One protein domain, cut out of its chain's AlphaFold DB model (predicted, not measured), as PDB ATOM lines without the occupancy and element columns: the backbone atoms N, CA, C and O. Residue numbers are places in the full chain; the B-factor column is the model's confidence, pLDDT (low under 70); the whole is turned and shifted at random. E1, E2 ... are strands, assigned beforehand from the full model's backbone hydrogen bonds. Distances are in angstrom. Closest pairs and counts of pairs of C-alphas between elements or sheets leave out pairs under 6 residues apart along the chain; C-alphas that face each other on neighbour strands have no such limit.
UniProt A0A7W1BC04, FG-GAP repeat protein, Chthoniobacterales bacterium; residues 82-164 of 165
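What this domain is: This is residues 82 to 164 of the 165 residues of the protein "FG-GAP repeat protein" of Chthoniobacterales bacterium (UniProt A0A7W1BC04). A strongly twisted sheet of four strands, E1 to E4, has a small hairpin, E5 and E6, packed over part of one face near E1 and E2, making a lopsided sandwich. The tight turns of three hairpins lie toward one end, and much of the two long links, residues 97 to 119 and 138 to 151, gathers toward the other. The 83 printed residues hold six named strands and no named helix; the class is all strand, though only 37 residues are in strands. Both sheets are antiparallel, in the orders E1 E2 E3 E4 and E5 E6. The whole is compact, radius of gyration of the C-alphas 12.2 A, with an elongated outline of 37 by 23 by 19 A.

How they stand to each other: E1, residues 82 to 88, and E2, residues 91 to 96, form a hairpin, with N 86 and O 93 3.0 A apart. E3, residues 120 to 127, is the antiparallel neighbour of E2, with N 94 to O 122 at 2.9 A. E4, residues 130 to 137, follows, with N 123 to O 135 at 2.9 A. These four are a meander, each strand the antiparallel neighbour of the one before. E5, residues 152 to 155, pairs with E6, residues 158 to 161, with N 153 to O 160 at 2.9 A. The two sheets are a sandwich, face to face, their best planes 26 degrees apart. E1 and E5 have their closest C-alphas, Ala 86 and Ala 153, 5.4 A apart. E4 and E6 are apart.

Where its parts are: E1 begins at C-alpha 82 (73.809, 72.142, 97.244) and is 16.0 A long; E2 is 16.6 A, E3 23.2 A and E4 20.9 A. E6 ends at C-alpha 161 (60.813, 76.575, 97.455).

The domain as a whole: The C-alphas farthest apart, Gly 128 and Ala 144, are 38.0 A apart. The printed part has no cut. Links E2 to E3 and E4 to E5 are long. No printed residue is under 70 in pLDDT.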
ATOM      1  N   GLY A  82      73.431  71.948  98.642       96.75
ATOM      2  CA  GLY A  82      73.809  72.142  97.244       96.75
ATOM      3  C   GLY A  82      73.068  71.239  96.265       96.75
ATOM      4  O   GLY A  82      73.343  71.330  95.072       96.75
ATOM      5  N   LEU A  83      72.116  70.406  96.717       96.50
ATOM      6  CA  LEU A  83      71.306  69.601  95.794       96.50
ATOM      7  C   LEU A  83      70.494  70.482  94.831       96.50
ATOM      8  O   LEU A  83      70.308  70.125  93.669       96.50
ATOM      9  N   SER A  84      70.032  71.638  95.305       98.19
ATOM     10  CA  SER A  84      69.386  72.660  94.487       98.19
ATOM     11  C   SER A  84      70.023  74.022  94.769       98.19
ATOM     12  O   SER A  84      70.365  74.336  95.911       98.19
ATOM     13  N   VAL A  85      70.231  74.821  93.721       98.25
ATOM     14  CA  VAL A  85      70.839  76.155  93.816       98.25
ATOM     15  C   VAL A  85      70.129  77.100  92.854       98.25
ATOM     16  O   VAL A  85      69.928  76.760  91.689       98.25
ATOM     17  N   ALA A  86      69.791  78.297  93.326       98.38
ATOM     18  CA  ALA A  86      69.313  79.394  92.493       98.38
ATOM     19  C   ALA A  86      69.997  80.704  92.896       98.38
ATOM     20  O   ALA A  86      70.277  80.932  94.072       98.38
ATOM     21  N   VAL A  87      70.259  81.566  91.915       96.94
ATOM     22  CA  VAL A  87      70.935  82.854  92.101       96.94
ATOM     23  C   VAL A  87      70.197  83.951  91.343       96.94
ATOM     24  O   VAL A  87      69.780  83.750  90.204       96.94
ATOM     25  N   SER A  88      70.045  85.112  91.973       96.25
ATOM     26  CA  SER A  88      69.522  86.332  91.355       96.25
ATOM     27  C   SER A  88      70.239  87.529  91.967       96.25
ATOM     28  O   SER A  88      70.056  87.825  93.149       96.25
ATOM     29  N   GLY A  89      71.056  88.219  91.169       93.25
ATOM     30  CA  GLY A  89      71.890  89.323  91.648       93.25
ATOM     31  C   GLY A  89      72.764  88.899  92.832       93.25
ATOM     32  O   GLY A  89      73.540  87.952  92.731       93.25
ATOM     33  N   ASP A  90      72.589  89.583  93.961       95.75
ATOM     34  CA  ASP A  90      73.350  89.376  95.197       95.75
ATOM     35  C   ASP A  90      72.739  88.327  96.141       95.75
ATOM     36  O   ASP A  90      73.158  88.228  97.291       95.75
ATOM     37  N   THR A  91      71.746  87.552  95.694       97.25
ATOM     38  CA  THR A  91      71.088  86.516  96.508       97.25
ATOM     39  C   THR A  91      71.306  85.130  95.917       97.25
ATOM     40  O   THR A  91      71.027  84.902  94.740       97.25
ATOM     41  N   VAL A  92      71.743  84.188  96.754       98.31
ATOM     42  CA  VAL A  92      71.842  82.757  96.439       98.31
ATOM     43  C   VAL A  92      70.976  81.974  97.420       98.31
ATOM     44  O   VAL A  92      71.115  82.133  98.630       98.31
ATOM     45  N   ALA A  93      70.108  81.107  96.908       98.62
ATOM     46  CA  ALA A  93      69.366  80.125  97.692       98.62
ATOM     47  C   ALA A  93      69.936  78.729  97.431       98.62
ATOM     48  O   ALA A  93      70.111  78.345  96.273       98.62
ATOM     49  N   VAL A  94      70.205  77.974  98.495       98.62
ATOM     50  CA  VAL A  94      70.768  76.620  98.416       98.62
ATOM     51  C   VAL A  94      69.917  75.649  99.221       98.62
ATOM     52  O   VAL A  94      69.737  75.845 100.421       98.62
ATOM     53  N   GLY A  95      69.404  74.599  98.584       98.06
ATOM     54  CA  GLY A  95      68.671  73.532  99.258       98.06
ATOM     55  C   GLY A  95      69.590  72.525  99.949       98.06
ATOM     56  O   GLY A  95      70.646  72.170  99.421       98.06
ATOM     57  N   ALA A  96      69.154  72.040 101.111       97.75
ATOM     58  CA  ALA A  96      69.707  70.897 101.831       97.75
ATOM     59  C   ALA A  96      68.553  69.950 102.185       97.75
ATOM     60  O   ALA A  96      67.943  70.032 103.249       97.75
ATOM     61  N   VAL A  97      68.177  69.097 101.234       96.12
ATOM     62  CA  VAL A  97      66.917  68.336 101.305       96.12
ATOM     63  C   VAL A  97      66.877  67.272 102.396       96.12
ATOM     64  O   VAL A  97      65.798  66.807 102.745       96.12
ATOM     65  N   ASN A  98      68.035  66.854 102.903       96.12
ATOM     66  CA  ASN A  98      68.126  65.824 103.932       96.12
ATOM     67  C   ASN A  98      68.346  66.415 105.331       96.12
ATOM     68  O   ASN A  98      68.401  65.651 106.292       96.12
ATOM     69  N   GLU A  99      68.443  67.743 105.444       97.12
ATOM     70  CA  GLU A  99      68.545  68.428 106.732       97.12
ATOM     71  C   GLU A  99      67.359  68.030 107.622       97.12
ATOM     72  O   GLU A  99      66.213  67.969 107.160       97.12
ATOM     73  N   SER A 100      67.648  67.647 108.865       96.50
ATOM     74  CA  SER A 100      66.721  66.862 109.688       96.50
ATOM     75  C   SER A 100      66.155  67.610 110.895       96.50
ATOM     76  O   SER A 100      65.487  67.004 111.740       96.50
ATOM     77  N   SER A 101      66.370  68.918 110.998       96.19
ATOM     78  CA  SER A 101      65.722  69.723 112.024       96.19
ATOM     79  C   SER A 101      64.197  69.733 111.870       96.19
ATOM     80  O   SER A 101      63.649  69.855 110.772       96.19
ATOM     81  N   ASN A 102      63.479  69.661 112.991       96.19
ATOM     82  CA  ASN A 102      62.034  69.877 113.067       96.19
ATOM     83  C   ASN A 102      61.643  71.367 113.155       96.19
ATOM     84  O   ASN A 102      60.468  71.675 113.351       96.19
ATOM     85  N   ALA A 103      62.601  72.292 113.028       97.44
ATOM     86  CA  ALA A 103      62.324  73.722 113.010       97.44
ATOM     87  C   ALA A 103      61.310  74.083 111.916       97.44
ATOM     88  O   ALA A 103      61.236  73.433 110.867       97.44
ATOM     89  N   THR A 104      60.558  75.156 112.148       97.38
ATOM     90  CA  THR A 104      59.579  75.708 111.208       97.38
ATOM     91  C   THR A 104      59.886  77.172 110.909       97.38
ATOM     92  O   THR A 104      60.519  77.872 111.704       97.38
ATOM     93  N   GLY A 105      59.445  77.648 109.745       97.31
ATOM     94  CA  GLY A 105      59.596  79.049 109.358       97.31
ATOM     95  C   GLY A 105      61.050  79.469 109.119       97.31
ATOM     96  O   GLY A 105      61.797  78.784 108.426       97.31
ATOM     97  N   ILE A 106      61.439  80.638 109.631       98.12
ATOM     98  CA  ILE A 106      62.725  81.282 109.326       98.12
ATOM     99  C   ILE A 106      63.598  81.315 110.581       98.12
ATOM    100  O   ILE A 106      63.151  81.762 111.633       98.12
ATOM    101  N   ASN A 107      64.861  80.908 110.444       97.44
ATOM    102  CA  ASN A 107      65.901  80.972 111.474       97.44
ATOM    103  C   ASN A 107      65.559  80.220 112.772       97.44
ATOM    104  O   ASN A 107      65.971  80.630 113.854       97.44
ATOM    105  N   GLY A 108      64.820  79.112 112.661       96.44
ATOM    106  CA  GLY A 108      64.603  78.199 113.781       96.44
ATOM    107  C   GLY A 108      65.871  77.441 114.199       96.44
ATOM    108  O   GLY A 108      66.951  77.631 113.636       96.44
ATOM    109  N   ASP A 109      65.729  76.572 115.201       96.12
ATOM    110  CA  ASP A 109      66.836  75.781 115.743       96.12
ATOM    111  C   ASP A 109      67.389  74.777 114.718       96.12
ATOM    112  O   ASP A 109      66.759  73.777 114.380       96.12
ATOM    113  N   GLN A 110      68.604  75.047 114.259       94.62
ATOM    114  CA  GLN A 110      69.353  74.259 113.279       94.62
ATOM    115  C   GLN A 110      70.128  73.081 113.893       94.62
ATOM    116  O   GLN A 110      70.799  72.347 113.169       94.62
ATOM    117  N   THR A 111      70.120  72.942 115.221       92.25
ATOM    118  CA  THR A 111      70.931  71.938 115.930       92.25
ATOM    119  C   THR A 111      70.181  70.641 116.205       92.25
ATOM    120  O   THR A 111      70.809  69.608 116.454       92.25
ATOM    121  N   ASN A 112      68.848  70.663 116.136       89.50
ATOM    122  CA  ASN A 112      68.051  69.456 116.286       89.50
ATOM    123  C   ASN A 112      68.025  68.634 114.989       89.50
ATOM    124  O   ASN A 112      68.189  69.168 113.900       89.50
ATOM    125  N   ASN A 113      67.801  67.328 115.121       93.75
ATOM    126  CA  ASN A 113      67.718  66.384 114.002       93.75
ATOM    127  C   ASN A 113      66.512  65.442 114.162       93.75
ATOM    128  O   ASN A 113      66.585  64.247 113.878       93.75
ATOM    129  N   SER A 114      65.411  65.957 114.718       95.06
ATOM    130  CA  SER A 114      64.264  65.141 115.138       95.06
ATOM    131  C   SER A 114      63.254  64.843 114.024       95.06
ATOM    132  O   SER A 114      62.334  64.061 114.254       95.06
ATOM    133  N   SER A 115      63.400  65.435 112.834       95.81
ATOM    134  CA  SER A 115      62.516  65.229 111.681       95.81
ATOM    135  C   SER A 115      63.321  64.806 110.454       95.81
ATOM    136  O   SER A 115      63.776  65.625 109.659       95.81
ATOM    137  N   PHE A 116      63.529  63.495 110.322       94.69
ATOM    138  CA  PHE A 116      64.377  62.900 109.289       94.69
ATOM    139  C   PHE A 116      64.033  63.416 107.886       94.69
ATOM    140  O   PHE A 116      62.918  63.206 107.404       94.69
ATOM    141  N   ARG A 117      65.007  64.051 107.220       95.00
ATOM    142  CA  ARG A 117      64.889  64.568 105.841       95.00
ATOM    143  C   ARG A 117      63.702  65.516 105.639       95.00
ATOM    144  O   ARG A 117      63.064  65.523 104.584       95.00
ATOM    145  N   ALA A 118      63.397  66.308 106.661       96.44
ATOM    146  CA  ALA A 118      62.462  67.419 106.561       96.44
ATOM    147  C   ALA A 118      62.878  68.429 105.476       96.44
ATOM    148  O   ALA A 118      62.035  68.979 104.765       96.44
ATOM    149  N   GLY A 119      64.184  68.643 105.338       97.31
ATOM    150  CA  GLY A 119      64.792  69.551 104.382       97.31
ATOM    151  C   GLY A 119      64.808  71.008 104.844       97.31
ATOM    152  O   GLY A 119      64.040  71.430 105.719       97.31
ATOM    153  N   ALA A 120      65.704  71.778 104.229       98.00
ATOM    154  CA  ALA A 120      65.922  73.195 104.485       98.00
ATOM    155  C   ALA A 120      66.413  73.948 103.237       98.00
ATOM    156  O   ALA A 120      66.913  73.350 102.280       98.00
ATOM    157  N   VAL A 121      66.329  75.282 103.271       98.56
ATOM    158  CA  VAL A 121      66.987  76.179 102.302       98.56
ATOM    159  C   VAL A 121      67.791  77.249 103.031       98.56
ATOM    160  O   VAL A 121      67.313  77.862 103.978       98.56
ATOM    161  N   TYR A 122      68.998  77.521 102.555       98.56
ATOM    162  CA  TYR A 122      69.899  78.533 103.094       98.56
ATOM    163  C   TYR A 122      69.995  79.696 102.118       98.56
ATOM    164  O   TYR A 122      70.270  79.492 100.935       98.56
ATOM    165  N   ILE A 123      69.782  80.911 102.612       98.50
ATOM    166  CA  ILE A 123      69.891  82.134 101.817       98.50
ATOM    167  C   ILE A 123      71.213  82.806 102.139       98.50
ATOM    168  O   ILE A 123      71.469  83.144 103.294       98.50
ATOM    169  N   PHE A 124      72.023  83.039 101.117       98.38
ATOM    170  CA  PHE A 124      73.250  83.815 101.189       98.38
ATOM    171  C   PHE A 124      73.054  85.130 100.451       98.38
ATOM    172  O   PHE A 124      72.533  85.146  99.336       98.38
ATOM    173  N   VAL A 125      73.491  86.219 101.073       97.31
ATOM    174  CA  VAL A 125      73.451  87.557 100.484       97.31
ATOM    175  C   VAL A 125      74.867  88.101 100.381       97.31
ATOM    176  O   VAL A 125      75.688  87.906 101.284       97.31
ATOM    177  N   ARG A 126      75.152  88.764  99.264       96.88
ATOM    178  CA  ARG A 126      76.421  89.433  99.013       96.88
ATOM    179  C   ARG A 126      76.379  90.881  99.488       96.88
ATOM    180  O   ARG A 126      75.448  91.620  99.188       96.88
ATOM    181  N   ASN A 127      77.437  91.304 100.170       93.12
ATOM    182  CA  ASN A 127      77.740  92.704 100.435       93.12
ATOM    183  C   ASN A 127      79.181  92.987  99.988       93.12
ATOM    184  O   ASN A 127      80.140  92.455 100.552       93.12
ATOM    185  N   GLY A 128      79.338  93.775  98.920       91.75
ATOM    186  CA  GLY A 128      80.642  94.027  98.305       91.75
ATOM    187  C   GLY A 128      81.242  92.748  97.715       91.75
ATOM    188  O   GLY A 128      80.779  92.252  96.693       91.75
ATOM    189  N   THR A 129      82.285  92.200  98.333       88.69
ATOM    190  CA  THR A 129      82.901  90.915  97.943       88.69
ATOM    191  C   THR A 129      82.601  89.785  98.925       88.69
ATOM    192  O   THR A 129      82.979  88.641  98.676       88.69
ATOM    193  N   THR A 130      81.912  90.077 100.028       93.75
ATOM    194  CA  THR A 130      81.635  89.114 101.092       93.75
ATOM    195  C   THR A 130      80.260  88.497 100.905       93.75
ATOM    196  O   THR A 130      79.283  89.205 100.682       93.75
ATOM    197  N   TRP A 131      80.182  87.176 101.044       97.44
ATOM    198  CA  TRP A 131      78.926  86.443 101.116       97.44
ATOM    199  C   TRP A 131      78.691  85.964 102.543       97.44
ATOM    200  O   TRP A 131      79.589  85.394 103.163       97.44
ATOM    201  N   SER A 132      77.478  86.160 103.049       97.19
ATOM    202  CA  SER A 132      77.068  85.686 104.372       97.19
ATOM    203  C   SER A 132      75.712  85.003 104.297       97.19
ATOM    204  O   SER A 132      74.827  85.457 103.570       97.19
ATOM    205  N   GLN A 133      75.530  83.932 105.069       98.00
ATOM    206  CA  GLN A 133      74.213  83.334 105.257       98.00
ATOM    207  C   GLN A 133      73.317  84.321 106.013       98.00
ATOM    208  O   GLN A 133      73.612  84.681 107.149       98.00
ATOM    209  N   GLN A 134      72.233  84.747 105.379       97.69
ATOM    210  CA  GLN A 134      71.256  85.687 105.921       97.69
ATOM    211  C   GLN A 134      70.049  84.973 106.533       97.69
ATOM    212  O   GLN A 134      69.439  85.483 107.473       97.69
ATOM    213  N   ALA A 135      69.682  83.805 105.996       98.19
ATOM    214  CA  ALA A 135      68.540  83.055 106.496       98.19
ATOM    215  C   ALA A 135      68.708  81.541 106.358       98.19
ATOM    216  O   ALA A 135      69.382  81.045 105.453       98.19
ATOM    217  N   TYR A 136      68.034  80.832 107.254       98.44
ATOM    218  CA  TYR A 136      67.741  79.407 107.204       98.44
ATOM    219  C   TYR A 136      66.222  79.245 107.135       98.44
ATOM    220  O   TYR A 136      65.505  79.775 107.981       98.44
ATOM    221  N   LEU A 137      65.726  78.574 106.102       98.44
ATOM    222  CA  LEU A 137      64.306  78.451 105.798       98.44
ATOM    223  C   LEU A 137      63.849  77.006 105.970       98.44
ATOM    224  O   LEU A 137      64.469  76.078 105.444       98.44
ATOM    225  N   LYS A 138      62.705  76.853 106.626       97.75
ATOM    226  CA  LYS A 138      61.960  75.608 106.781       97.75
ATOM    227  C   LYS A 138      60.523  75.789 106.318       97.75
ATOM    228  O   LYS A 138      59.996  76.904 106.293       97.75
ATOM    229  N   ALA A 139      59.877  74.672 105.996       96.62
ATOM    230  CA  ALA A 139      58.432  74.648 105.832       96.62
ATOM    231  C   ALA A 139      57.743  75.154 107.116       96.62
ATOM    232  O   ALA A 139      58.272  75.043 108.225       96.62
ATOM    233  N   SER A 140      56.553  75.736 106.985       95.56
ATOM    234  CA  SER A 140      55.736  76.100 108.152       95.56
ATOM    235  C   SER A 140      55.173  74.864 108.864       95.56
ATOM    236  O   SER A 140      54.911  74.913 110.062       95.56
ATOM    237  N   ASN A 141      55.019  73.763 108.130       93.12
ATOM    238  CA  ASN A 141      54.536  72.460 108.571       93.12
ATOM    239  C   ASN A 141      55.621  71.394 108.336       93.12
ATOM    240  O   ASN A 141      55.503  70.547 107.461       93.12
ATOM    241  N   THR A 142      56.730  71.500 109.061       94.06
ATOM    242  CA  THR A 142      57.868  70.591 108.905       94.06
ATOM    243  C   THR A 142      57.518  69.169 109.344       94.06
ATOM    244  O   THR A 142      57.452  68.902 110.541       94.06
ATOM    245  N   ASP A 143      57.421  68.255 108.381       94.44
ATOM    246  CA  ASP A 143      57.232  66.824 108.612       94.44
ATOM    247  C   ASP A 143      58.416  66.008 108.070       94.44
ATOM    248  O   ASP A 143      59.224  66.477 107.264       94.44
ATOM    249  N   ALA A 144      58.559  64.776 108.554       95.38
ATOM    250  CA  ALA A 144      59.628  63.895 108.108       95.38
ATOM    251  C   ALA A 144      59.445  63.537 106.624       95.38
ATOM    252  O   ALA A 144      58.342  63.243 106.173       95.38
ATOM    253  N   SER A 145      60.551  63.475 105.885       95.00
ATOM    254  CA  SER A 145      60.608  63.180 104.444       95.00
ATOM    255  C   SER A 145      59.975  64.212 103.501       95.00
ATOM    256  O   SER A 145      60.016  63.990 102.287       95.00
ATOM    257  N   ASP A 146      59.508  65.365 103.995       95.56
ATOM    258  CA  ASP A 146      58.982  66.457 103.155       95.56
ATOM    259  C   ASP A 146      59.998  66.941 102.104       95.56
ATOM    260  O   ASP A 146      59.622  67.421 101.028       95.56
ATOM    261  N   SER A 147      61.300  66.780 102.372       96.56
ATOM    262  CA  SER A 147      62.373  67.154 101.446       96.56
ATOM    263  C   SER A 147      62.250  68.613 100.977       96.56
ATOM    264  O   SER A 147      62.428  68.918  99.790       96.56
ATOM    265  N   PHE A 148      61.888  69.524 101.888       98.19
ATOM    266  CA  PHE A 148      61.804  70.954 101.602       98.19
ATOM    267  C   PHE A 148      63.142  71.456 101.040       98.19
ATOM    268  O   PHE A 148      64.210  71.121 101.555       98.19
ATOM    269  N   GLY A 149      63.099  72.231  99.955       97.94
ATOM    270  CA  GLY A 149      64.311  72.652  99.247       97.94
ATOM    271  C   GLY A 149      64.727  71.742  98.092       97.94
ATOM    272  O   GLY A 149      65.799  71.954  97.528       97.94
ATOM    273  N   ILE A 150      63.909  70.760  97.690       97.56
ATOM    274  CA  ILE A 150      64.212  69.904  96.523       97.56
ATOM    275  C   ILE A 150      64.311  70.689  95.215       97.56
ATOM    276  O   ILE A 150      65.091  70.339  94.331       97.56
ATOM    277  N   SER A 151      63.569  71.786  95.114       97.88
ATOM    278  CA  SER A 151      63.712  72.780  94.063       97.88
ATOM    279  C   SER A 151      63.679  74.171  94.679       97.88
ATOM    280  O   SER A 151      62.927  74.434  95.620       97.88
ATOM    281  N   VAL A 152      64.512  75.063  94.150       98.31
ATOM    282  CA  VAL A 152      64.562  76.468  94.551       98.31
ATOM    283  C   VAL A 152      64.588  77.343  93.309       98.31
ATOM    284  O   VAL A 152      65.233  77.007  92.315       98.31
ATOM    285  N   ALA A 153      63.886  78.466  93.366       98.44
ATOM    286  CA  ALA A 153      63.958  79.527  92.372       98.44
ATOM    287  C   ALA A 153      64.049  80.872  93.091       98.44
ATOM    288  O   ALA A 153      63.418  81.065  94.130       98.44
ATOM    289  N   VAL A 154      64.824  81.802  92.535       97.69
ATOM    290  CA  VAL A 154      64.967  83.162  93.066       97.69
ATOM    291  C   VAL A 154      64.751  84.157  91.935       97.69
ATOM    292  O   VAL A 154      65.294  83.982  90.847       97.69
ATOM    293  N   SER A 155      63.974  85.205  92.199       96.25
ATOM    294  CA  SER A 155      63.834  86.368  91.321       96.25
ATOM    295  C   SER A 155      63.693  87.627  92.171       96.25
ATOM    296  O   SER A 155      62.735  87.770  92.938       96.25
ATOM    297  N   GLY A 156      64.678  88.523  92.079       91.00
ATOM    298  CA  GLY A 156      64.762  89.700  92.947       91.00
ATOM    299  C   GLY A 156      64.721  89.302  94.427       91.00
ATOM    300  O   GLY A 156      65.552  88.526  94.889       91.00
ATOM    301  N   ASN A 157      63.721  89.804  95.155       90.38
ATOM    302  CA  ASN A 157      63.492  89.503  96.574       90.38
ATOM    303  C   ASN A 157      62.569  88.298  96.823       90.38
ATOM    304  O   ASN A 157      62.211  88.033  97.969       90.38
ATOM    305  N   THR A 158      62.153  87.584  95.776       96.12
ATOM    306  CA  THR A 158      61.248  86.435  95.894       96.12
ATOM    307  C   THR A 158      62.035  85.139  95.803       96.12
ATOM    308  O   THR A 158      62.750  84.916  94.827       96.12
ATOM    309  N   VAL A 159      61.855  84.262  96.789       97.69
ATOM    310  CA  VAL A 159      62.342  82.879  96.766       97.69
ATOM    311  C   VAL A 159      61.133  81.950  96.745       97.69
ATOM    312  O   VAL A 159      60.249  82.070  97.592       97.69
ATOM    313  N   VAL A 160      61.099  81.017  95.797       98.12
ATOM    314  CA  VAL A 160      60.120  79.924  95.759       98.12
ATOM    315  C   VAL A 160      60.838  78.626  96.087       98.12
ATOM    316  O   VAL A 160      61.897  78.341  95.525       98.12
ATOM    317  N   VAL A 161      60.252  77.843  96.992       98.31
ATOM    318  CA  VAL A 161      60.813  76.575  97.455       98.31
ATOM    319  C   VAL A 161      59.800  75.459  97.250       98.31
ATOM    320  O   VAL A 161      58.661  75.553  97.705       98.31
ATOM    321  N   GLY A 162      60.219  74.406  96.554       96.62
ATOM    322  CA  GLY A 162      59.442  73.187  96.393       96.62
ATOM    323  C   GLY A 162      59.695  72.178  97.510       96.62
ATOM    324  O   GLY A 162      60.728  72.195  98.187       96.62
ATOM    325  N   ARG A 163      58.751  71.248  97.643       92.75
ATOM    326  CA  ARG A 163      58.864  70.041  98.466       92.75
ATOM    327  C   ARG A 163      58.476  68.816  97.647       92.75
ATOM    328  O   ARG A 163      57.828  68.955  96.603       92.75
ATOM    329  N   ARG A 164      58.875  67.632  98.103       81.31
ATOM    330  CA  ARG A 164      58.497  66.368  97.464       81.31
ATOM    331  C   ARG A 164      57.155  65.897  98.039       81.31
ATOM    332  O   ARG A 164      56.945  66.011  99.239       81.31
TER     333      ARG A 164